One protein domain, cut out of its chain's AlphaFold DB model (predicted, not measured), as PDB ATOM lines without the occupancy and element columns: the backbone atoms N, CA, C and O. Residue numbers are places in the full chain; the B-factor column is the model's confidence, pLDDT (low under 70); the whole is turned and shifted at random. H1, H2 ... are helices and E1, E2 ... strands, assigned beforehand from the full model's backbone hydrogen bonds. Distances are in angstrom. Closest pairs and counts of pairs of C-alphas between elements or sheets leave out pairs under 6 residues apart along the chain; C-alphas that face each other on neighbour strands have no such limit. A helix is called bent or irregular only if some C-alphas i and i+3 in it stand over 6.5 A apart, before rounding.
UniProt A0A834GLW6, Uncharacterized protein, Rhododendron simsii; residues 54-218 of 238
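AT A GLANCE: This is residues 54 to 218 of the 238 residues of an uncharacterized protein of Rhododendron simsii (UniProt A0A834GLW6). A small four-stranded sheet, E1 to E4, with H3 across one face, makes one side of a compact head; H4, H5 and H6a run side by side in the rest of it, and one very long arm, H6b, sticks far out. The arm makes the length: residues 179 to 218 stand free. The printed part has 165 residues, with four named strands followed by six named helices; the sheet, in order E1 E2 E3 E4, is antiparallel, a meander, each strand the antiparallel neighbour of the one before. The class is mixed, helices and strands; the whole is extended, with a radius of gyration of the C-alphas of 27.6 A and spans of 96 by 38 by 26 A.

IN THESE COORDINATES: Find C-alpha 54 at (243.262, 347.718, 238.739), where E1 begins, residues 54 to 56. E2 is 59 to 63, E3 69 to 72 and E4 78 to 81. H1 is 83 to 86, H2 92 to 104, 19.5 A, and H3 106 to 114, 15.2 A. H2 and H3 are irregular: C-alphas 93 and 96 are 7.1 A apart, 108 and 111 7.8 A. H4, 117 to 136, spans 28.9 A; H5, 144 to 159, 23.6 A. H6, 165 to 218, was assigned as one helix by its hydrogen bonds but is bent, with C-alphas 178 and 181 7.0 A apart. Its arm H6a, 165 to 178, measures 20.3 A; H6b runs 55.9 A from residue 181 to C-alpha 218 at (261.772, 290.280, 287.359).

HOW THE PARTS SIT: In the sheet, look for three hairpins: N 56 and O 59, 2.9 A, in E1 and E2; N 72 and O 60, 2.8 A, in E2 and E3; N 71 and O 79, 2.8 A, in E3 and E4. H3 is on the sheet at a height of 8.8 A; its closest C-alphas to E4 are Val 110 and Val 79, 6.9 A. H1 only just touches H3, with 3 pairs of C-alphas within 8 A, closest Leu 86 and Val 113, 7.0 A. H2 touches H4 about perpendicular, 80 degrees, closest C-alphas His 94 and Val 128, 6.8 A. H4 and H5, a helical hairpin, touch at Leu 127 and Leu 157, closest C-alphas 6.7 A. H5 and H6a, another, have closest C-alphas Leu 154 and Arg 168, 7.4 A, at a shallow tilt of 3 degrees, opposite ways. Every O i to N i+4 pair is within hydrogen-bond range in H4, H5, H6a and H6b; H2 has 7 of 9, H3 0 of 5, with 4 of 6 O i to N i+3 pairs; H1 is too short.

THE WHOLE: The C-alphas of Ala 88 and Arg 218, farthest apart, are 97.0 A apart. The printed part has no cut and no long link. pLDDT is under 70 at residues 74 to 75 and 138 to 141.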
ATOM      1  N   TRP A  54     243.339 348.984 238.005       91.81
ATOM      2  CA  TRP A  54     243.262 347.718 238.739       91.81
ATOM      3  C   TRP A  54     243.243 346.538 237.760       91.81
ATOM      4  O   TRP A  54     243.017 346.727 236.563       91.81
ATOM      5  N   LYS A  55     243.512 345.331 238.271       90.31
ATOM      6  CA  LYS A  55     243.424 344.075 237.513       90.31
ATOM      7  C   LYS A  55     242.101 343.374 237.837       90.31
ATOM      8  O   LYS A  55     241.736 343.268 239.007       90.31
ATOM      9  N   GLU A  56     241.401 342.901 236.813       89.69
ATOM     10  CA  GLU A  56     240.161 342.123 236.896       89.69
ATOM     11  C   GLU A  56     240.306 340.925 235.952       89.69
ATOM     12  O   GLU A  56     240.360 341.109 234.741       89.69
ATOM     13  N   GLY A  57     240.453 339.705 236.483       85.75
ATOM     14  CA  GLY A  57     240.866 338.564 235.652       85.75
ATOM     15  C   GLY A  57     242.187 338.874 234.943       85.75
ATOM     16  O   GLY A  57     243.117 339.340 235.596       85.75
ATOM     17  N   ASP A  58     242.236 338.705 233.623       87.44
ATOM     18  CA  ASP A  58     243.400 339.028 232.777       87.44
ATOM     19  C   ASP A  58     243.353 340.451 232.180       87.44
ATOM     20  O   ASP A  58     244.175 340.831 231.347       87.44
ATOM     21  N   PHE A  59     242.408 341.277 232.636       90.50
ATOM     22  CA  PHE A  59     242.184 342.630 232.138       90.50
ATOM     23  C   PHE A  59     242.785 343.691 233.067       90.50
ATOM     24  O   PHE A  59     242.607 343.653 234.285       90.50
ATOM     25  N   MET A  60     243.443 344.698 232.485       92.81
ATOM     26  CA  MET A  60     243.854 345.920 233.185       92.81
ATOM     27  C   MET A  60     242.866 347.046 232.886       92.81
ATOM     28  O   MET A  60     242.674 347.417 231.727       92.81
ATOM     29  N   ILE A  61     242.248 347.606 233.925       92.81
ATOM     30  CA  ILE A  61     241.077 348.478 233.787       92.81
ATOM     31  C   ILE A  61     241.295 349.811 234.500       92.81
ATOM     32  O   ILE A  61     241.878 349.852 235.582       92.81
ATOM     33  N   ALA A  62     240.809 350.902 233.902       92.50
ATOM     34  CA  ALA A  62     240.704 352.211 234.545       92.50
ATOM     35  C   ALA A  62     239.345 352.869 234.253       92.50
ATOM     36  O   ALA A  62     238.856 352.836 233.123       92.50
ATOM     37  N   ARG A  63     238.766 353.530 235.260       92.56
ATOM     38  CA  ARG A  63     237.507 354.286 235.154       92.56
ATOM     39  C   ARG A  63     237.753 355.754 234.799       92.56
ATOM     40  O   ARG A  63     238.672 356.384 235.327       92.56
ATOM     41  N   TYR A  64     236.891 356.308 233.955       88.88
ATOM     42  CA  TYR A  64     236.801 357.734 233.651       88.88
ATOM     43  C   TYR A  64     235.776 358.456 234.552       88.88
ATOM     44  O   TYR A  64     234.863 357.822 235.092       88.88
ATOM     45  N   PRO A  65     235.874 359.795 234.702       85.62
ATOM     46  CA  PRO A  65     234.905 360.586 235.468       85.62
ATOM     47  C   PRO A  65     233.462 360.512 234.942       85.62
ATOM     48  O   PRO A  65     232.531 360.629 235.730       85.62
ATOM     49  N   ASP A  66     233.277 360.282 233.639       84.69
ATOM     50  CA  ASP A  66     231.970 360.117 232.981       84.69
ATOM     51  C   ASP A  66     231.323 358.735 233.222       84.69
ATOM     52  O   ASP A  66     230.218 358.472 232.753       84.69
ATOM     53  N   GLY A  67     231.998 357.842 233.955       86.62
ATOM     54  CA  GLY A  67     231.541 356.479 234.212       86.62
ATOM     55  C   GLY A  67     231.877 355.471 233.111       86.62
ATOM     56  O   GLY A  67     231.563 354.296 233.286       86.62
ATOM     57  N   SER A  68     232.538 355.880 232.024       91.25
ATOM     58  CA  SER A  68     233.125 354.950 231.056       91.25
ATOM     59  C   SER A  68     234.383 354.277 231.617       91.25
ATOM     60  O   SER A  68     234.974 354.718 232.611       91.25
ATOM     61  N   PHE A  69     234.809 353.186 230.985       92.06
ATOM     62  CA  PHE A  69     236.009 352.440 231.365       92.06
ATOM     63  C   PHE A  69     236.913 352.248 230.150       92.06
ATOM     64  O   PHE A  69     236.429 352.044 229.039       92.06
ATOM     65  N   ILE A  70     238.227 352.269 230.360       93.06
ATOM     66  CA  ILE A  70     239.180 351.696 229.409       93.06
ATOM     67  C   ILE A  70     239.621 350.337 229.939       93.06
ATOM     68  O   ILE A  70     239.994 350.211 231.106       93.06
ATOM     69  N   VAL A  71     239.574 349.331 229.075       92.31
ATOM     70  CA  VAL A  71     240.012 347.967 229.353       92.31
ATOM     71  C   VAL A  71     241.166 347.645 228.416       92.31
ATOM     72  O   VAL A  71     241.068 347.854 227.209       92.31
ATOM     73  N   THR A  72     242.274 347.171 228.976       91.06
ATOM     74  CA  THR A  72     243.458 346.742 228.230       91.06
ATOM     75  C   THR A  72     243.641 345.242 228.421       91.06
ATOM     76  O   THR A  72     243.732 344.779 229.560       91.06
ATOM     77  N   LEU A  73     243.681 344.497 227.318       82.75
ATOM     78  CA  LEU A  73     243.995 343.067 227.305       82.75
ATOM     79  C   LEU A  73     245.518 342.860 227.366       82.75
ATOM     80  O   LEU A  73     246.285 343.760 227.013       82.75
ATOM     81  N   GLU A  74     245.981 341.663 227.739       69.25
ATOM     82  CA  GLU A  74     247.419 341.327 227.737       69.25
ATOM     83  C   GLU A  74     248.070 341.478 226.344       69.25
ATOM     84  O   GLU A  74     249.245 341.825 226.230       69.25
ATOM     85  N   THR A  75     247.275 341.359 225.272       69.00
ATOM     86  CA  THR A  75     247.644 341.649 223.871       69.00
ATOM     87  C   THR A  75     247.909 343.137 223.578       69.00
ATOM     88  O   THR A  75     248.229 343.488 222.444       69.00
ATOM     89  N   LYS A  76     247.782 344.023 224.578       74.88
ATOM     90  CA  LYS A  76     247.835 345.498 224.494       74.88
ATOM     91  C   LYS A  76     246.688 346.154 223.714       74.88
ATOM     92  O   LYS A  76     246.696 347.377 223.556       74.88
ATOM     93  N   GLU A  77     245.689 345.388 223.277       82.50
ATOM     94  CA  GLU A  77     244.449 345.935 222.720       82.50
ATOM     95  C   GLU A  77     243.712 346.760 223.788       82.50
ATOM     96  O   GLU A  77     243.575 346.324 224.934       82.50
ATOM     97  N   LYS A  78     243.260 347.965 223.419       89.56
ATOM     98  CA  LYS A  78     242.552 348.899 224.306       89.56
ATOM     99  C   LYS A  78     241.122 349.097 223.828       89.56
ATOM    100  O   LYS A  78     240.894 349.725 222.799       89.56
ATOM    101  N   VAL A  79     240.169 348.636 224.626       91.75
ATOM    102  CA  VAL A  79     238.734 348.783 224.379       91.75
ATOM    103  C   VAL A  79     238.183 349.860 225.312       91.75
ATOM    104  O   VAL A  79     238.457 349.849 226.511       91.75
ATOM    105  N   THR A  80     237.410 350.809 224.777       93.56
ATOM    106  CA  THR A  80     236.693 351.801 225.598       93.56
ATOM    107  C   THR A  80     235.235 351.383 225.727       93.56
ATOM    108  O   THR A  80     234.531 351.243 224.730       93.56
ATOM    109  N   LEU A  81     234.785 351.186 226.961       95.12
ATOM    110  CA  LEU A  81     233.436 350.763 227.302       95.12
ATOM    111  C   LEU A  81     232.626 351.968 227.770       95.12
ATOM    112  O   LEU A  81     232.893 352.535 228.831       95.12
ATOM    113  N   GLN A  82     231.619 352.348 226.986       94.19
ATOM    114  CA  GLN A  82     230.671 353.404 227.335       94.19
ATOM    115  C   GLN A  82     229.300 352.780 227.623       94.19
ATOM    116  O   GLN A  82     228.721 352.171 226.718       94.19
ATOM    117  N   PRO A  83     228.744 352.923 228.843       92.75
ATOM    118  CA  PRO A  83     227.476 352.285 229.199       92.75
ATOM    119  C   PRO A  83     226.303 352.823 228.366       92.75
ATOM    120  O   PRO A  83     225.412 352.064 228.005       92.75
ATOM    121  N   SER A  84     226.344 354.099 227.965       91.88
ATOM    122  CA  SER A  84     225.376 354.709 227.042       91.88
ATOM    123  C   SER A  84     225.326 354.032 225.667       91.88
ATOM    124  O   SER A  84     224.254 353.945 225.075       91.88
ATOM    125  N   VAL A  85     226.458 353.528 225.166       92.75
ATOM    126  CA  VAL A  85     226.557 352.830 223.871       92.75
ATOM    127  C   VAL A  85     226.221 351.346 224.025       92.75
ATOM    128  O   VAL A  85     225.470 350.788 223.225       92.75
ATOM    129  N   LEU A  86     226.746 350.703 225.073       93.94
ATOM    130  CA  LEU A  86     226.512 349.284 225.350       93.94
ATOM    131  C   LEU A  86     225.036 348.996 225.659       93.94
ATOM    132  O   LEU A  86     224.499 348.000 225.173       93.94
ATOM    133  N   PHE A  87     224.374 349.874 226.420       95.31
ATOM    134  CA  PHE A  87     223.011 349.682 226.931       95.31
ATOM    135  C   PHE A  87     221.945 350.527 226.217       95.31
ATOM    136  O   PHE A  87     220.810 350.591 226.693       95.31
ATOM    137  N   ALA A  88     222.265 351.132 225.065       92.31
ATOM    138  CA  ALA A  88     221.308 351.899 224.257       92.31
ATOM    139  C   ALA A  88     220.010 351.108 223.989       92.31
ATOM    140  O   ALA A  88     218.916 351.590 224.267       92.31
ATOM    141  N   GLU A  89     220.159 349.850 223.562       91.25
ATOM    142  CA  GLU A  89     219.072 348.908 223.241       91.25
ATOM    143  C   GLU A  89     218.591 348.064 224.433       91.25
ATOM    144  O   GLU A  89     217.732 347.186 224.282       91.25
ATOM    145  N   ALA A  90     219.184 348.259 225.615       93.88
ATOM    146  CA  ALA A  90     218.703 347.606 226.823       93.88
ATOM    147  C   ALA A  90     217.375 348.242 227.230       93.88
ATOM    148  O   ALA A  90     217.234 349.469 227.212       93.88
ATOM    149  N   ARG A  91     216.412 347.403 227.621       94.06
ATOM    150  CA  ARG A  91     215.138 347.882 228.155       94.06
ATOM    151  C   ARG A  91     215.372 348.681 229.438       94.06
ATOM    152  O   ARG A  91     216.280 348.344 230.200       94.06
ATOM    153  N   GLU A  92     214.558 349.705 229.681       94.56
ATOM    154  CA  GLU A  92     214.731 350.609 230.829       94.56
ATOM    155  C   GLU A  92     214.714 349.849 232.163       94.56
ATOM    156  O   GLU A  92     215.559 350.104 233.019       94.56
ATOM    157  N   GLU A  93     213.839 348.847 232.301       94.81
ATOM    158  CA  GLU A  93     213.750 347.993 233.490       94.81
ATOM    159  C   GLU A  93     215.061 347.241 233.809       94.81
ATOM    160  O   GLU A  93     215.387 347.035 234.974       94.81
ATOM    161  N   HIS A  94     215.862 346.899 232.794       95.62
ATOM    162  CA  HIS A  94     217.116 346.153 232.956       95.62
ATOM    163  C   HIS A  94     218.325 347.061 233.247       95.62
ATOM    164  O   HIS A  94     219.363 346.594 233.728       95.62
ATOM    165  N   ARG A  95     218.242 348.361 232.922       94.38
ATOM    166  CA  ARG A  95     219.392 349.281 232.989       94.38
ATOM    167  C   ARG A  95     220.000 349.440 234.387       94.38
ATOM    168  O   ARG A  95     221.230 349.519 234.437       94.38
ATOM    169  N   PRO A  96     219.247 349.465 235.507       95.12
ATOM    170  CA  PRO A  96     219.841 349.543 236.843       95.12
ATOM    171  C   PRO A  96     220.743 348.343 237.158       95.12
ATOM    172  O   PRO A  96     221.882 348.535 237.587       95.12
ATOM    173  N   LEU A  97     220.278 347.120 236.870       95.81
ATOM    174  CA  LEU A  97     221.045 345.892 237.097       95.81
ATOM    175  C   LEU A  97     222.284 345.835 236.194       95.81
ATOM    176  O   LEU A  97     223.395 345.647 236.687       95.81
ATOM    177  N   LEU A  98     222.115 346.087 234.892       96.81
ATOM    178  CA  LEU A  98     223.226 346.131 233.936       96.81
ATOM    179  C   LEU A  98     224.276 347.184 234.312       96.81
ATOM    180  O   LEU A  98     225.468 346.906 234.232       96.81
ATOM    181  N   SER A  99     223.853 348.362 234.780       95.38
ATOM    182  CA  SER A  99     224.767 349.414 235.245       95.38
ATOM    183  C   SER A  99     225.518 349.002 236.511       95.38
ATOM    184  O   SER A  99     226.715 349.257 236.619       95.38
ATOM    185  N   ASN A 100     224.851 348.338 237.459       95.31
ATOM    186  CA  ASN A 100     225.495 347.816 238.664       95.31
ATOM    187  C   ASN A 100     226.560 346.760 238.319       95.31
ATOM    188  O   ASN A 100     227.699 346.873 238.771       95.31
ATOM    189  N   ILE A 101     226.227 345.796 237.452       95.56
ATOM    190  CA  ILE A 101     227.184 344.797 236.951       95.56
ATOM    191  C   ILE A 101     228.340 345.496 236.219       95.56
ATOM    192  O   ILE A 101     229.494 345.176 236.470       95.56
ATOM    193  N   PHE A 102     228.061 346.497 235.383       95.44
ATOM    194  CA  PHE A 102     229.072 347.265 234.652       95.44
ATOM    195  C   PHE A 102     230.050 348.032 235.547       95.44
ATOM    196  O   PHE A 102     231.232 348.114 235.228       95.44
ATOM    197  N   PHE A 103     229.590 348.587 236.673       92.88
ATOM    198  CA  PHE A 103     230.473 349.291 237.606       92.88
ATOM    199  C   PHE A 103     231.334 348.357 238.464       92.88
ATOM    200  O   PHE A 103     232.385 348.798 238.933       92.88
ATOM    201  N   GLN A 104     230.901 347.111 238.683       92.06
ATOM    202  CA  GLN A 104     231.636 346.110 239.465       92.06
ATOM    203  C   GLN A 104     232.563 345.247 238.599       92.06
ATOM    204  O   GLN A 104     233.699 344.997 238.992       92.06
ATOM    205  N   TRP A 105     232.073 344.826 237.432       94.06
ATOM    206  CA  TRP A 105     232.688 343.848 236.531       94.06
ATOM    207  C   TRP A 105     232.663 344.333 235.068       94.06
ATOM    208  O   TRP A 105     232.049 343.687 234.206       94.06
ATOM    209  N   PRO A 106     233.271 345.493 234.746       93.94
ATOM    210  CA  PRO A 106     233.292 346.034 233.387       93.94
ATOM    211  C   PRO A 106     233.887 345.065 232.350       93.94
ATOM    212  O   PRO A 106     233.493 345.141 231.183       93.94
ATOM    213  N   SER A 107     234.767 344.126 232.739       93.12
ATOM    214  CA  SER A 107     235.323 343.130 231.804       93.12
ATOM    215  C   SER A 107     234.243 342.282 231.118       93.12
ATOM    216  O   SER A 107     234.363 342.006 229.923       93.12
ATOM    217  N   THR A 108     233.133 341.994 231.817       94.69
ATOM    218  CA  THR A 108     231.967 341.226 231.327       94.69
ATOM    219  C   THR A 108     231.498 341.673 229.937       94.69
ATOM    220  O   THR A 108     231.027 340.860 229.145       94.69
ATOM    221  N   PHE A 109     231.633 342.967 229.619       94.62
ATOM    222  CA  PHE A 109     231.064 343.597 228.426       94.62
ATOM    223  C   PHE A 109     232.076 343.847 227.295       94.62
ATOM    224  O   PHE A 109     231.683 344.361 226.246       94.62
ATOM    225  N   VAL A 110     233.357 343.490 227.465       92.38
ATOM    226  CA  VAL A 110     234.443 343.813 226.511       92.38
ATOM    227  C   VAL A 110     234.136 343.332 225.094       92.38
ATOM    228  O   VAL A 110     234.278 344.091 224.135       92.38
ATOM    229  N   ARG A 111     233.652 342.094 224.951       90.12
ATOM    230  CA  ARG A 111     233.353 341.491 223.642       90.12
ATOM    231  C   ARG A 111     232.118 342.091 222.961       90.12
ATOM    232  O   ARG A 111     232.032 342.053 221.735       90.12
ATOM    233  N   LEU A 112     231.203 342.718 223.709       91.69
ATOM    234  CA  LEU A 112     229.956 343.283 223.170       91.69
ATOM    235  C   LEU A 112     230.155 344.538 222.306       91.69
ATOM    236  O   LEU A 112     229.247 344.909 221.554       91.69
ATOM    237  N   VAL A 113     231.315 345.199 222.398       88.19
ATOM    238  CA  VAL A 113     231.639 346.390 221.589       88.19
ATOM    239  C   VAL A 113     231.636 346.060 220.096       88.19
ATOM    240  O   VAL A 113     231.095 346.824 219.303       88.19
ATOM    241  N   ASN A 114     232.155 344.884 219.732       86.88
ATOM    242  CA  ASN A 114     232.297 344.439 218.343       86.88
ATOM    243  C   ASN A 114     231.099 343.597 217.853       86.88
ATOM    244  O   ASN A 114     231.135 343.050 216.752       86.88
ATOM    245  N   MET A 115     230.039 343.465 218.660       90.50
ATOM    246  CA  MET A 115     228.857 342.675 218.312       90.50
ATOM    247  C   MET A 115     227.794 343.477 217.566       90.50
ATOM    248  O   MET A 115     227.616 344.679 217.780       90.50
ATOM    249  N   SER A 116     227.004 342.767 216.753       92.00
ATOM    250  CA  SER A 116     225.786 343.327 216.167       92.00
ATOM    251  C   SER A 116     224.819 343.803 217.256       92.00
ATOM    252  O   SER A 116     224.732 343.215 218.339       92.00
ATOM    253  N   THR A 117     224.035 344.835 216.946       91.69
ATOM    254  CA  THR A 117     222.994 345.390 217.823       91.69
ATOM    255  C   THR A 117     222.032 344.314 218.345       91.69
ATOM    256  O   THR A 117     221.686 344.309 219.525       91.69
ATOM    257  N   PHE A 118     221.655 343.354 217.490       91.38
ATOM    258  CA  PHE A 118     220.790 342.230 217.854       91.38
ATOM    259  C   PHE A 118     221.477 341.258 218.825       91.38
ATOM    260  O   PHE A 118     220.928 340.961 219.885       91.38
ATOM    261  N   SER A 119     222.698 340.814 218.505       91.25
ATOM    262  CA  SER A 119     223.480 339.895 219.345       91.25
ATOM    263  C   SER A 119     223.765 340.494 220.723       91.25
ATOM    264  O   SER A 119     223.554 339.831 221.735       91.25
ATOM    265  N   ARG A 120     224.162 341.776 220.772       94.00
ATOM    266  CA  ARG A 120     224.383 342.518 222.021       94.00
ATOM    267  C   ARG A 120     223.107 342.589 222.859       94.00
ATOM    268  O   ARG A 120     223.153 342.298 224.049       94.00
ATOM    269  N   ARG A 121     221.964 342.929 222.255       94.44
ATOM    270  CA  ARG A 121     220.674 342.973 222.963       94.44
ATOM    271  C   ARG A 121     220.294 341.610 223.544       94.44
ATOM    272  O   ARG A 121     219.838 341.557 224.683       94.44
ATOM    273  N   LEU A 122     220.495 340.528 222.790       93.56
ATOM    274  CA  LEU A 122     220.191 339.171 223.245       93.56
ATOM    275  C   LEU A 122     221.094 338.757 224.421       93.56
ATOM    276  O   LEU A 122     220.578 338.333 225.450       93.56
ATOM    277  N   ALA A 123     222.405 339.002 224.318       94.38
ATOM    278  CA  ALA A 123     223.373 338.752 225.388       94.38
ATOM    279  C   ALA A 123     223.028 339.496 226.692       94.38
ATOM    280  O   ALA A 123     223.080 338.913 227.774       94.38
ATOM    281  N   LEU A 124     222.627 340.771 226.597       95.75
ATOM    282  CA  LEU A 124     222.221 341.576 227.755       95.75
ATOM    283  C   LEU A 124     220.929 341.064 228.405       95.75
ATOM    284  O   LEU A 124     220.829 341.081 229.628       95.75
ATOM    285  N   ILE A 125     219.954 340.601 227.616       95.06
ATOM    286  CA  ILE A 125     218.728 339.978 228.146       95.06
ATOM    287  C   ILE A 125     219.074 338.668 228.862       95.06
ATOM    288  O   ILE A 125     218.657 338.482 229.999       95.06
ATOM    289  N   SER A 126     219.878 337.797 228.243       94.62
ATOM    290  CA  SER A 126     220.304 336.540 228.870       94.62
ATOM    291  C   SER A 126     221.077 336.770 230.172       94.62
ATOM    292  O   SER A 126     220.817 336.073 231.147       94.62
ATOM    293  N   LEU A 127     221.978 337.760 230.221       95.56
ATOM    294  CA  LEU A 127     222.719 338.110 231.437       95.56
ATOM    295  C   LEU A 127     221.790 338.572 232.567       95.56
ATOM    296  O   LEU A 127     221.960 338.138 233.701       95.56
ATOM    297  N   VAL A 128     220.807 339.426 232.259       94.88
ATOM    298  CA  VAL A 128     219.812 339.910 233.230       94.88
ATOM    299  C   VAL A 128     219.007 338.745 233.796       94.88
ATOM    300  O   VAL A 128     219.070 338.508 234.998       94.88
ATOM    301  N   SER A 129     218.366 337.950 232.935       92.50
ATOM    302  CA  SER A 129     217.540 336.820 233.374       92.50
ATOM    303  C   SER A 129     218.332 335.753 234.135       92.50
ATOM    304  O   SER A 129     217.783 335.089 235.008       92.50
ATOM    305  N   PHE A 130     219.625 335.591 233.843       93.12
ATOM    306  CA  PHE A 130     220.495 334.694 234.602       93.12
ATOM    307  C   PHE A 130     220.848 335.233 235.995       93.12
ATOM    308  O   PHE A 130     220.903 334.471 236.958       93.12
ATOM    309  N   VAL A 131     221.094 336.540 236.124       91.69
ATOM    310  CA  VAL A 131     221.385 337.158 237.426       91.69
ATOM    311  C   VAL A 131     220.134 337.206 238.302       91.69
ATOM    312  O   VAL A 131     220.239 336.894 239.483       91.69
ATOM    313  N   GLU A 132     218.966 337.493 237.723       89.25
ATOM    314  CA  GLU A 132     217.663 337.401 238.399       89.25
ATOM    315  C   GLU A 132     217.409 335.970 238.907       89.25
ATOM    316  O   GLU A 132     217.171 335.778 240.098       89.25
ATOM    317  N   LEU A 133     217.603 334.950 238.056       86.00
ATOM    318  CA  LEU A 133     217.521 333.539 238.455       86.00
ATOM    319  C   LEU A 133     218.448 333.213 239.641       86.00
ATOM    320  O   LEU A 133     218.042 332.519 240.567       86.00
ATOM    321  N   LEU A 134     219.687 333.716 239.642       85.56
ATOM    322  CA  LEU A 134     220.627 333.514 240.752       85.56
ATOM    323  C   LEU A 134     220.240 334.235 242.047       85.56
ATOM    324  O   LEU A 134     220.685 333.818 243.116       85.56
ATOM    325  N   GLU A 135     219.492 335.332 241.968       83.19
ATOM    326  CA  GLU A 135     218.974 336.043 243.141       83.19
ATOM    327  C   GLU A 135     217.738 335.335 243.723       83.19
ATOM    328  O   GLU A 135     217.585 335.301 244.946       83.19
ATOM    329  N   ASP A 136     216.942 334.666 242.882       78.69
ATOM    330  CA  ASP A 136     215.818 333.815 243.298       78.69
ATOM    331  C   ASP A 136     216.259 332.480 243.947       78.69
ATOM    332  O   ASP A 136     215.538 331.936 244.797       78.69
ATOM    333  N   VAL A 137     217.444 331.945 243.603       74.06
ATOM    334  CA  VAL A 137     217.996 330.704 244.193       74.06
ATOM    335  C   VAL A 137     218.273 330.890 245.691       74.06
ATOM    336  O   VAL A 137     219.332 331.328 246.148       74.06
ATOM    337  N   SER A 138     217.284 330.496 246.491       63.50
ATOM    338  CA  SER A 138     217.311 330.583 247.948       63.50
ATOM    339  C   SER A 138     218.286 329.573 248.560       63.50
ATOM    340  O   SER A 138     217.948 328.415 248.806       63.50
ATOM    341  N   LEU A 139     219.477 330.062 248.909       61.53
ATOM    342  CA  LEU A 139     220.601 329.310 249.481       61.53
ATOM    343  C   LEU A 139     220.325 328.267 250.588       61.53
ATOM    344  O   LEU A 139     221.069 327.297 250.624       61.53
ATOM    345  N   PRO A 140     219.333 328.384 251.497       60.97
ATOM    346  CA  PRO A 140     219.059 327.318 252.471       60.97
ATOM    347  C   PRO A 140     218.124 326.204 251.957       60.97
ATOM    348  O   PRO A 140     217.831 325.278 252.711       60.97
ATOM    349  N   LYS A 141     217.600 326.307 250.729       66.88
ATOM    350  CA  LYS A 141     216.649 325.347 250.133       66.88
ATOM    351  C   LYS A 141     217.100 324.757 248.798       66.88
ATOM    352  O   LYS A 141     216.468 323.812 248.342       66.88
ATOM    353  N   ALA A 142     218.127 325.336 248.182       74.25
ATOM    354  CA  ALA A 142     218.491 325.018 246.814       74.25
ATOM    355  C   ALA A 142     218.991 323.573 246.656       74.25
ATOM    356  O   ALA A 142     219.745 323.067 247.492       74.25
ATOM    357  N   THR A 143     218.557 322.911 245.584       76.50
ATOM    358  CA  THR A 143     218.871 321.500 245.305       76.50
ATOM    359  C   THR A 143     220.112 321.341 244.414       76.50
ATOM    360  O   THR A 143     220.438 322.249 243.645       76.50
ATOM    361  N   PRO A 144     220.829 320.201 244.462       77.62
ATOM    362  CA  PRO A 144     221.924 319.923 243.525       77.62
ATOM    363  C   PRO A 144     221.506 320.041 242.048       77.62
ATOM    364  O   PRO A 144     222.273 320.526 241.218       77.62
ATOM    365  N   GLU A 145     220.272 319.651 241.723       79.62
ATOM    366  CA  GLU A 145     219.680 319.714 240.383       79.62
ATOM    367  C   GLU A 145     219.430 321.158 239.903       79.62
ATOM    368  O   GLU A 145     219.624 321.467 238.721       79.62
ATOM    369  N   GLU A 146     219.071 322.072 240.810       82.25
ATOM    370  CA  GLU A 146     219.018 323.511 240.512       82.25
ATOM    371  C   GLU A 146     220.410 324.057 240.172       82.25
ATOM    372  O   GLU A 146     220.548 324.830 239.224       82.25
ATOM    373  N   PHE A 147     221.461 323.611 240.872       82.75
ATOM    374  CA  PHE A 147     222.833 324.031 240.564       82.75
ATOM    375  C   PHE A 147     223.315 323.537 239.199       82.75
ATOM    376  O   PHE A 147     223.976 324.297 238.495       82.75
ATOM    377  N   ILE A 148     222.948 322.321 238.779       82.38
ATOM    378  CA  ILE A 148     223.207 321.843 237.406       82.38
ATOM    379  C   ILE A 148     222.563 322.800 236.389       82.38
ATOM    380  O   ILE A 148     223.251 323.314 235.508       82.38
ATOM    381  N   SER A 149     221.282 323.129 236.579       83.88
ATOM    382  CA  SER A 149     220.547 324.060 235.705       83.88
ATOM    383  C   SER A 149     221.176 325.465 235.668       83.88
ATOM    384  O   SER A 149     221.210 326.120 234.625       83.88
ATOM    385  N   VAL A 150     221.723 325.926 236.798       88.25
ATOM    386  CA  VAL A 150     222.475 327.186 236.907       88.25
ATOM    387  C   VAL A 150     223.808 327.126 236.145       88.25
ATOM    388  O   VAL A 150     224.161 328.093 235.467       88.25
ATOM    389  N   TYR A 151     224.549 326.015 236.194       88.56
ATOM    390  CA  TYR A 151     225.776 325.862 235.402       88.56
ATOM    391  C   TYR A 151     225.499 325.793 233.893       88.56
ATOM    392  O   TYR A 151     226.254 326.388 233.120       88.56
ATOM    393  N   ASP A 152     224.403 325.160 233.470       87.00
ATOM    394  CA  ASP A 152     223.967 325.157 232.067       87.00
ATOM    395  C   ASP A 152     223.601 326.575 231.587       87.00
ATOM    396  O   ASP A 152     224.030 327.011 230.513       87.00
ATOM    397  N   GLY A 153     222.888 327.350 232.415       87.12
ATOM    398  CA  GLY A 153     222.607 328.766 232.149       87.12
ATOM    399  C   GLY A 153     223.878 329.621 232.039       87.12
ATOM    400  O   GLY A 153     223.993 330.455 231.138       87.12
ATOM    401  N   LEU A 154     224.878 329.366 232.889       90.44
ATOM    402  CA  LEU A 154     226.181 330.030 232.822       90.44
ATOM    403  C   LEU A 154     226.935 329.680 231.527       90.44
ATOM    404  O   LEU A 154     227.539 330.556 230.904       90.44
ATOM    405  N   ALA A 155     226.884 328.418 231.090       87.56
ATOM    406  CA  ALA A 155     227.479 327.987 229.827       87.56
ATOM    407  C   ALA A 155     226.813 328.674 228.620       87.56
ATOM    408  O   ALA A 155     227.506 329.090 227.687       87.56
ATOM    409  N   ALA A 156     225.493 328.890 228.669       86.56
ATOM    410  CA  ALA A 156     224.778 329.663 227.657       86.56
ATOM    411  C   ALA A 156     225.249 331.133 227.593       86.56
ATOM    412  O   ALA A 156     225.400 331.662 226.490       86.56
ATOM    413  N   LEU A 157     225.574 331.779 228.723       88.75
ATOM    414  CA  LEU A 157     226.190 333.120 228.714       88.75
ATOM    415  C   LEU A 157     227.567 333.135 228.037       88.75
ATOM    416  O   LEU A 157     227.879 334.078 227.305       88.75
ATOM    417  N   GLY A 158     228.355 332.071 228.212       83.31
ATOM    418  CA  GLY A 158     229.642 331.896 227.531       83.31
ATOM    419  C   GLY A 158     229.531 331.888 226.000       83.31
ATOM    420  O   GLY A 158     230.439 332.365 225.320       83.31
ATOM    421  N   SER A 159     228.398 331.444 225.437       85.75
ATOM    422  CA  SER A 159     228.158 331.497 223.982       85.75
ATOM    423  C   SER A 159     228.087 332.929 223.424       85.75
ATOM    424  O   SER A 159     228.439 333.160 222.267       85.75
ATOM    425  N   TYR A 160     227.728 333.906 224.264       87.19
ATOM    426  CA  TYR A 160     227.762 335.336 223.945       87.19
ATOM    427  C   TYR A 160     229.120 335.993 224.232       87.19
ATOM    428  O   TYR A 160     229.220 337.217 224.192       87.19
ATOM    429  N   GLN A 161     230.164 335.208 224.526       85.94
ATOM    430  CA  GLN A 161     231.513 335.694 224.848       85.94
ATOM    431  C   GLN A 161     231.529 336.733 225.991       85.94
ATOM    432  O   GLN A 161     232.365 337.634 226.015       85.94
ATOM    433  N   LEU A 162     230.578 336.637 226.924       90.62
ATOM    434  CA  LEU A 162     230.566 337.460 228.129       90.62
ATOM    435  C   LEU A 162     231.618 336.922 229.107       90.62
ATOM    436  O   LEU A 162     231.647 335.724 229.389       90.62
ATOM    437  N   GLU A 163     232.445 337.805 229.666       91.00
ATOM    438  CA  GLU A 163     233.477 337.428 230.643       91.00
ATOM    439  C   GLU A 163     232.820 337.219 232.030       91.00
ATOM    440  O   GLU A 163     232.773 338.112 232.874       91.00
ATOM    441  N   VAL A 164     232.222 336.038 232.243       91.62
ATOM    442  CA  VAL A 164     231.334 335.714 233.389       91.62
ATOM    443  C   VAL A 164     231.998 334.896 234.505       91.62
ATOM    444  O   VAL A 164     231.327 334.273 235.329       91.62
ATOM    445  N   ASP A 165     233.324 334.916 234.597       90.56
ATOM    446  CA  ASP A 165     234.080 334.184 235.626       90.56
ATOM    447  C   ASP A 165     233.734 334.602 237.068       90.56
ATOM    448  O   ASP A 165     233.858 333.809 238.005       90.56
ATOM    449  N   TRP A 166     233.280 335.841 237.268       91.56
ATOM    450  CA  TRP A 166     232.781 336.310 238.563       91.56
ATOM    451  C   TRP A 166     231.449 335.642 238.944       91.56
ATOM    452  O   TRP A 166     231.238 335.348 240.122       91.56
ATOM    453  N   LEU A 167     230.588 335.324 237.966       92.62
ATOM    454  CA  LEU A 167     229.370 334.542 238.188       92.62
ATOM    455  C   LEU A 167     229.714 333.099 238.547       92.62
ATOM    456  O   LEU A 167     229.166 332.597 239.524       92.62
ATOM    457  N   ARG A 168     230.671 332.469 237.846       91.19
ATOM    458  CA  ARG A 168     231.171 331.131 238.217       91.19
ATOM    459  C   ARG A 168     231.611 331.098 239.681       91.19
ATOM    460  O   ARG A 168     231.064 330.330 240.458       91.19
ATOM    461  N   LYS A 169     232.489 332.024 240.080       90.88
ATOM    462  CA  LYS A 169     232.984 332.138 241.465       90.88
ATOM    463  C   LYS A 169     231.863 332.380 242.484       90.88
ATOM    464  O   LYS A 169     231.943 331.858 243.593       90.88
ATOM    465  N   LYS A 170     230.823 333.149 242.131       89.81
ATOM    466  CA  LYS A 170     229.630 333.338 242.976       89.81
ATOM    467  C   LYS A 170     228.867 332.016 243.146       89.81
ATOM    468  O   LYS A 170     228.516 331.672 244.269       89.81
ATOM    469  N   ILE A 171     228.667 331.256 242.070       90.25
ATOM    470  CA  ILE A 171     227.979 329.953 242.089       90.25
ATOM    471  C   ILE A 171     228.794 328.915 242.878       90.25
ATOM    472  O   ILE A 171     228.229 328.239 243.735       90.25
ATOM    473  N   ASP A 172     230.114 328.853 242.686       88.19
ATOM    474  CA  ASP A 172     231.017 327.976 243.448       88.19
ATOM    475  C   ASP A 172     230.920 328.257 244.963       88.19
ATOM    476  O   ASP A 172     230.826 327.338 245.780       88.19
ATOM    477  N   GLN A 173     230.891 329.539 245.352       86.69
ATOM    478  CA  GLN A 173     230.688 329.955 246.745       86.69
ATOM    479  C   GLN A 173     229.309 329.538 247.267       86.69
ATOM    480  O   GLN A 173     229.207 329.023 248.380       86.69
ATOM    481  N   MET A 174     228.254 329.733 246.473       85.69
ATOM    482  CA  MET A 174     226.889 329.334 246.821       85.69
ATOM    483  C   MET A 174     226.778 327.811 247.035       85.69
ATOM    484  O   MET A 174     226.201 327.380 248.034       85.69
ATOM    485  N   ALA A 175     227.405 327.005 246.173       84.06
ATOM    486  CA  ALA A 175     227.475 325.550 246.309       84.06
ATOM    487  C   ALA A 175     228.274 325.121 247.555       84.06
ATOM    488  O   ALA A 175     227.830 324.269 248.323       84.06
ATOM    489  N   PHE A 176     229.417 325.757 247.826       83.50
ATOM    490  CA  PHE A 176     230.204 325.479 249.030       83.50
ATOM    491  C   PHE A 176     229.432 325.784 250.328       83.50
ATOM    492  O   PHE A 176     229.515 325.024 251.296       83.50
ATOM    493  N   LEU A 177     228.641 326.864 250.358       82.06
ATOM    494  CA  LEU A 177     227.805 327.213 251.513       82.06
ATOM    495  C   LEU A 177     226.735 326.148 251.819       82.06
ATOM    496  O   LEU A 177     226.419 325.952 252.996       82.06
ATOM    497  N   LEU A 178     226.225 325.438 250.805       79.69
ATOM    498  CA  LEU A 178     225.310 324.300 250.974       79.69
ATOM    499  C   LEU A 178     225.992 323.074 251.593       79.69
ATOM    500  O   LEU A 178     225.371 322.371 252.387       79.69
ATOM    501  N   GLU A 179     227.268 322.819 251.283       81.31
ATOM    502  CA  GLU A 179     228.005 321.688 251.864       81.31
ATOM    503  C   GLU A 179     228.511 321.946 253.294       81.31
ATOM    504  O   GLU A 179     228.786 320.996 254.035       81.31
ATOM    505  N   LEU A 180     228.643 323.211 253.720       81.38
ATOM    506  CA  LEU A 180     229.191 323.576 255.037       81.38
ATOM    507  C   LEU A 180     228.570 322.846 256.249       81.38
ATOM    508  O   LEU A 180     229.323 322.546 257.179       81.38
ATOM    509  N   PRO A 181     227.251 322.568 256.326       80.56
ATOM    510  CA  PRO A 181     226.679 321.740 257.389       80.56
ATOM    511  C   PRO A 181     227.274 320.325 257.399       80.56
ATOM    512  O   PRO A 181     227.831 319.912 258.412       80.56
ATOM    513  N   ALA A 182     227.286 319.636 256.253       82.94
ATOM    514  CA  ALA A 182     227.839 318.286 256.138       82.94
ATOM    515  C   ALA A 182     229.349 318.239 256.451       82.94
ATOM    516  O   ALA A 182     229.831 317.280 257.058       82.94
ATOM    517  N   TRP A 183     230.102 319.283 256.088       81.62
ATOM    518  CA  TRP A 183     231.508 319.421 256.479       81.62
ATOM    519  C   TRP A 183     231.695 319.653 257.983       81.62
ATOM    520  O   TRP A 183     232.618 319.077 258.563       81.62
ATOM    521  N   ARG A 184     230.817 320.427 258.640       84.38
ATOM    522  CA  ARG A 184     230.829 320.595 260.105       84.38
ATOM    523  C   ARG A 184     230.534 319.284 260.832       84.38
ATOM    524  O   ARG A 184     231.300 318.927 261.723       84.38
ATOM    525  N   ASP A 185     229.523 318.536 260.401       88.94
ATOM    526  CA  ASP A 185     229.160 317.248 261.008       88.94
ATOM    527  C   ASP A 185     230.302 316.221 260.882       88.94
ATOM    528  O   ASP A 185     230.656 315.526 261.841       88.94
ATOM    529  N   ARG A 186     230.947 316.165 259.705       90.19
ATOM    530  CA  ARG A 186     232.148 315.342 259.469       90.19
ATOM    531  C   ARG A 186     233.309 315.759 260.373       90.19
ATOM    532  O   ARG A 186     233.965 314.889 260.944       90.19
ATOM    533  N   LEU A 187     233.557 317.061 260.519       91.25
ATOM    534  CA  LEU A 187     234.630 317.583 261.366       91.25
ATOM    535  C   LEU A 187     234.385 317.277 262.851       91.25
ATOM    536  O   LEU A 187     235.314 316.869 263.550       91.25
ATOM    537  N   GLU A 188     233.146 317.406 263.333       93.75
ATOM    538  CA  GLU A 188     232.786 317.045 264.708       93.75
ATOM    539  C   GLU A 188     232.963 315.539 264.958       93.75
ATOM    540  O   GLU A 188     233.507 315.143 265.993       93.75
ATOM    541  N   LYS A 189     232.579 314.690 263.995       94.88
ATOM    542  CA  LYS A 189     232.810 313.241 264.069       94.88
ATOM    543  C   LYS A 189     234.304 312.905 264.165       94.88
ATOM    544  O   LYS A 189     234.699 312.196 265.088       94.88
ATOM    545  N   VAL A 190     235.136 313.453 263.276       92.75
ATOM    546  CA  VAL A 190     236.599 313.242 263.295       92.75
ATOM    547  C   VAL A 190     237.224 313.762 264.596       92.75
ATOM    548  O   VAL A 190     238.133 313.136 265.137       92.75
ATOM    549  N   SER A 191     236.714 314.869 265.145       91.50
ATOM    550  CA  SER A 191     237.147 315.401 266.445       91.50
ATOM    551  C   SER A 191     236.876 314.416 267.595       91.50
ATOM    552  O   SER A 191     237.762 314.158 268.410       91.50
ATOM    553  N   LYS A 192     235.688 313.791 267.626       96.06
ATOM    554  CA  LYS A 192     235.337 312.758 268.621       96.06
ATOM    555  C   LYS A 192     236.223 311.516 268.493       96.06
ATOM    556  O   LYS A 192     236.804 311.085 269.488       96.06
ATOM    557  N   GLU A 193     236.399 310.999 267.277       96.31
ATOM    558  CA  GLU A 193     237.284 309.854 267.000       96.31
ATOM    559  C   GLU A 193     238.740 310.142 267.422       96.31
ATOM    560  O   GLU A 193     239.408 309.286 268.008       96.31
ATOM    561  N   LEU A 194     239.229 311.368 267.208       95.25
ATOM    562  CA  LEU A 194     240.564 311.790 267.635       95.25
ATOM    563  C   LEU A 194     240.730 311.783 269.166       95.25
ATOM    564  O   LEU A 194     241.778 311.357 269.660       95.25
ATOM    565  N   GLU A 195     239.727 312.226 269.929       96.81
ATOM    566  CA  GLU A 195     239.766 312.167 271.398       96.81
ATOM    567  C   GLU A 195     239.694 310.729 271.933       96.81
ATOM    568  O   GLU A 195     240.428 310.379 272.864       96.81
ATOM    569  N   GLU A 196     238.913 309.849 271.300       97.00
ATOM    570  CA  GLU A 196     238.917 308.415 271.618       97.00
ATOM    571  C   GLU A 196     240.298 307.787 271.372       97.00
ATOM    572  O   GLU A 196     240.850 307.103 272.247       97.00
ATOM    573  N   VAL A 197     240.925 308.069 270.225       96.75
ATOM    574  CA  VAL A 197     242.281 307.597 269.901       96.75
ATOM    575  C   VAL A 197     243.313 308.128 270.905       96.75
ATOM    576  O   VAL A 197     244.144 307.352 271.390       96.75
ATOM    577  N   LYS A 198     243.241 309.407 271.304       95.81
ATOM    578  CA  LYS A 198     244.097 309.985 272.360       95.81
ATOM    579  C   LYS A 198     243.918 309.265 273.699       95.81
ATOM    580  O   LYS A 198     244.916 308.898 274.330       95.81
ATOM    581  N   ALA A 199     242.679 309.009 274.121       97.12
ATOM    582  CA  ALA A 199     242.381 308.283 275.355       97.12
ATOM    583  C   ALA A 199     242.926 306.842 275.318       97.12
ATOM    584  O   ALA A 199     243.507 306.359 276.297       97.12
ATOM    585  N   THR A 200     242.811 306.168 274.173       96.81
ATOM    586  CA  THR A 200     243.322 304.804 273.973       96.81
ATOM    587  C   THR A 200     244.853 304.778 273.998       96.81
ATOM    588  O   THR A 200     245.447 303.970 274.716       96.81
ATOM    589  N   ALA A 201     245.512 305.728 273.326       96.25
ATOM    590  CA  ALA A 201     246.964 305.898 273.362       96.25
ATOM    591  C   ALA A 201     247.487 306.201 274.780       96.25
ATOM    592  O   ALA A 201     248.521 305.666 275.186       96.25
ATOM    593  N   ALA A 202     246.767 307.003 275.574       97.19
ATOM    594  CA  ALA A 202     247.103 307.257 276.975       97.19
ATOM    595  C   ALA A 202     247.002 305.984 277.841       97.19
ATOM    596  O   ALA A 202     247.922 305.684 278.609       97.19
ATOM    597  N   ARG A 203     245.933 305.186 277.676       96.94
ATOM    598  CA  ARG A 203     245.769 303.884 278.354       96.94
ATOM    599  C   ARG A 203     246.886 302.904 277.978       96.94
ATOM    600  O   ARG A 203     247.468 302.282 278.867       96.94
ATOM    601  N   LEU A 204     247.230 302.805 276.692       96.69
ATOM    602  CA  LEU A 204     248.316 301.948 276.203       96.69
ATOM    603  C   LEU A 204     249.683 302.388 276.742       96.69
ATOM    604  O   LEU A 204     250.432 301.544 277.226       96.69
ATOM    605  N   ARG A 205     249.986 303.695 276.772       96.56
ATOM    606  CA  ARG A 205     251.210 304.226 277.407       96.56
ATOM    607  C   ARG A 205     251.282 303.893 278.900       96.56
ATOM    608  O   ARG A 205     252.345 303.499 279.374       96.56
ATOM    609  N   LYS A 206     250.168 303.996 279.638       96.62
ATOM    610  CA  LYS A 206     250.107 303.601 281.059       96.62
ATOM    611  C   LYS A 206     250.356 302.099 281.244       96.62
ATOM    612  O   LYS A 206     251.108 301.720 282.138       96.62
ATOM    613  N   ARG A 207     249.772 301.249 280.388       96.00
ATOM    614  CA  ARG A 207     249.985 299.791 280.423       96.00
ATOM    615  C   ARG A 207     251.421 299.408 280.055       96.00
ATOM    616  O   ARG A 207     251.991 298.570 280.742       96.00
ATOM    617  N   LYS A 208     252.013 300.059 279.046       96.38
ATOM    618  CA  LYS A 208     253.423 299.891 278.668       96.38
ATOM    619  C   LYS A 208     254.347 300.177 279.859       96.38
ATOM    620  O   LYS A 208     255.076 299.280 280.254       96.38
ATOM    621  N   LYS A 209     254.214 301.344 280.507       96.19
ATOM    622  CA  LYS A 209     255.019 301.693 281.696       96.19
ATOM    623  C   LYS A 209     254.885 300.692 282.850       96.19
ATOM    624  O   LYS A 209     255.867 300.425 283.530       96.19
ATOM    625  N   LYS A 210     253.685 300.136 283.078       96.06
ATOM    626  CA  LYS A 210     253.479 299.099 284.105       96.06
ATOM    627  C   LYS A 210     254.244 297.816 283.766       96.06
ATOM    628  O   LYS A 210     254.922 297.281 284.630       96.06
ATOM    629  N   LEU A 211     254.161 297.363 282.514       95.50
ATOM    630  CA  LEU A 211     254.875 296.172 282.044       95.50
ATOM    631  C   LEU A 211     256.398 296.374 282.046       95.50
ATOM    632  O   LEU A 211     257.113 295.464 282.434       95.50
ATOM    633  N   GLU A 212     256.892 297.558 281.677       94.88
ATOM    634  CA  GLU A 212     258.321 297.903 281.778       94.88
ATOM    635  C   GLU A 212     258.824 297.806 283.232       94.88
ATOM    636  O   GLU A 212     259.900 297.263 283.464       94.88
ATOM    637  N   GLY A 213     258.021 298.242 284.212       93.75
ATOM    638  CA  GLY A 213     258.312 298.044 285.637       93.75
ATOM    639  C   GLY A 213     258.305 296.571 286.062       93.75
ATOM    640  O   GLY A 213     259.268 296.109 286.663       93.75
ATOM    641  N   GLU A 214     257.267 295.809 285.695       93.31
ATOM    642  CA  GLU A 214     257.169 294.368 286.000       93.31
ATOM    643  C   GLU A 214     258.315 293.540 285.387       93.31
ATOM    644  O   GLU A 214     258.733 292.538 285.967       93.31
ATOM    645  N   VAL A 215     258.821 293.935 284.213       92.56
ATOM    646  CA  VAL A 215     259.997 293.314 283.585       92.56
ATOM    647  C   VAL A 215     261.262 293.654 284.372       92.56
ATOM    648  O   VAL A 215     261.978 292.735 284.761       92.56
ATOM    649  N   ALA A 216     261.492 294.931 284.695       91.62
ATOM    650  CA  ALA A 216     262.665 295.357 285.461       91.62
ATOM    651  C   ALA A 216     262.719 294.737 286.875       91.62
ATOM    652  O   ALA A 216     263.794 294.364 287.347       91.62
ATOM    653  N   GLU A 217     261.570 294.567 287.541       87.81
ATOM    654  CA  GLU A 217     261.467 293.850 288.821       87.81
ATOM    655  C   GLU A 217     261.867 292.371 288.685       87.81
ATOM    656  O   GLU A 217     262.612 291.854 289.518       87.81
ATOM    657  N   ARG A 218     261.420 291.688 287.622       88.06
ATOM    658  CA  ARG A 218     261.772 290.280 287.359       88.06
ATOM    659  C   ARG A 218     263.239 290.097 286.992       88.06
ATOM    660  O   ARG A 218     263.853 289.149 287.467       88.06
TER     661      ARG A 218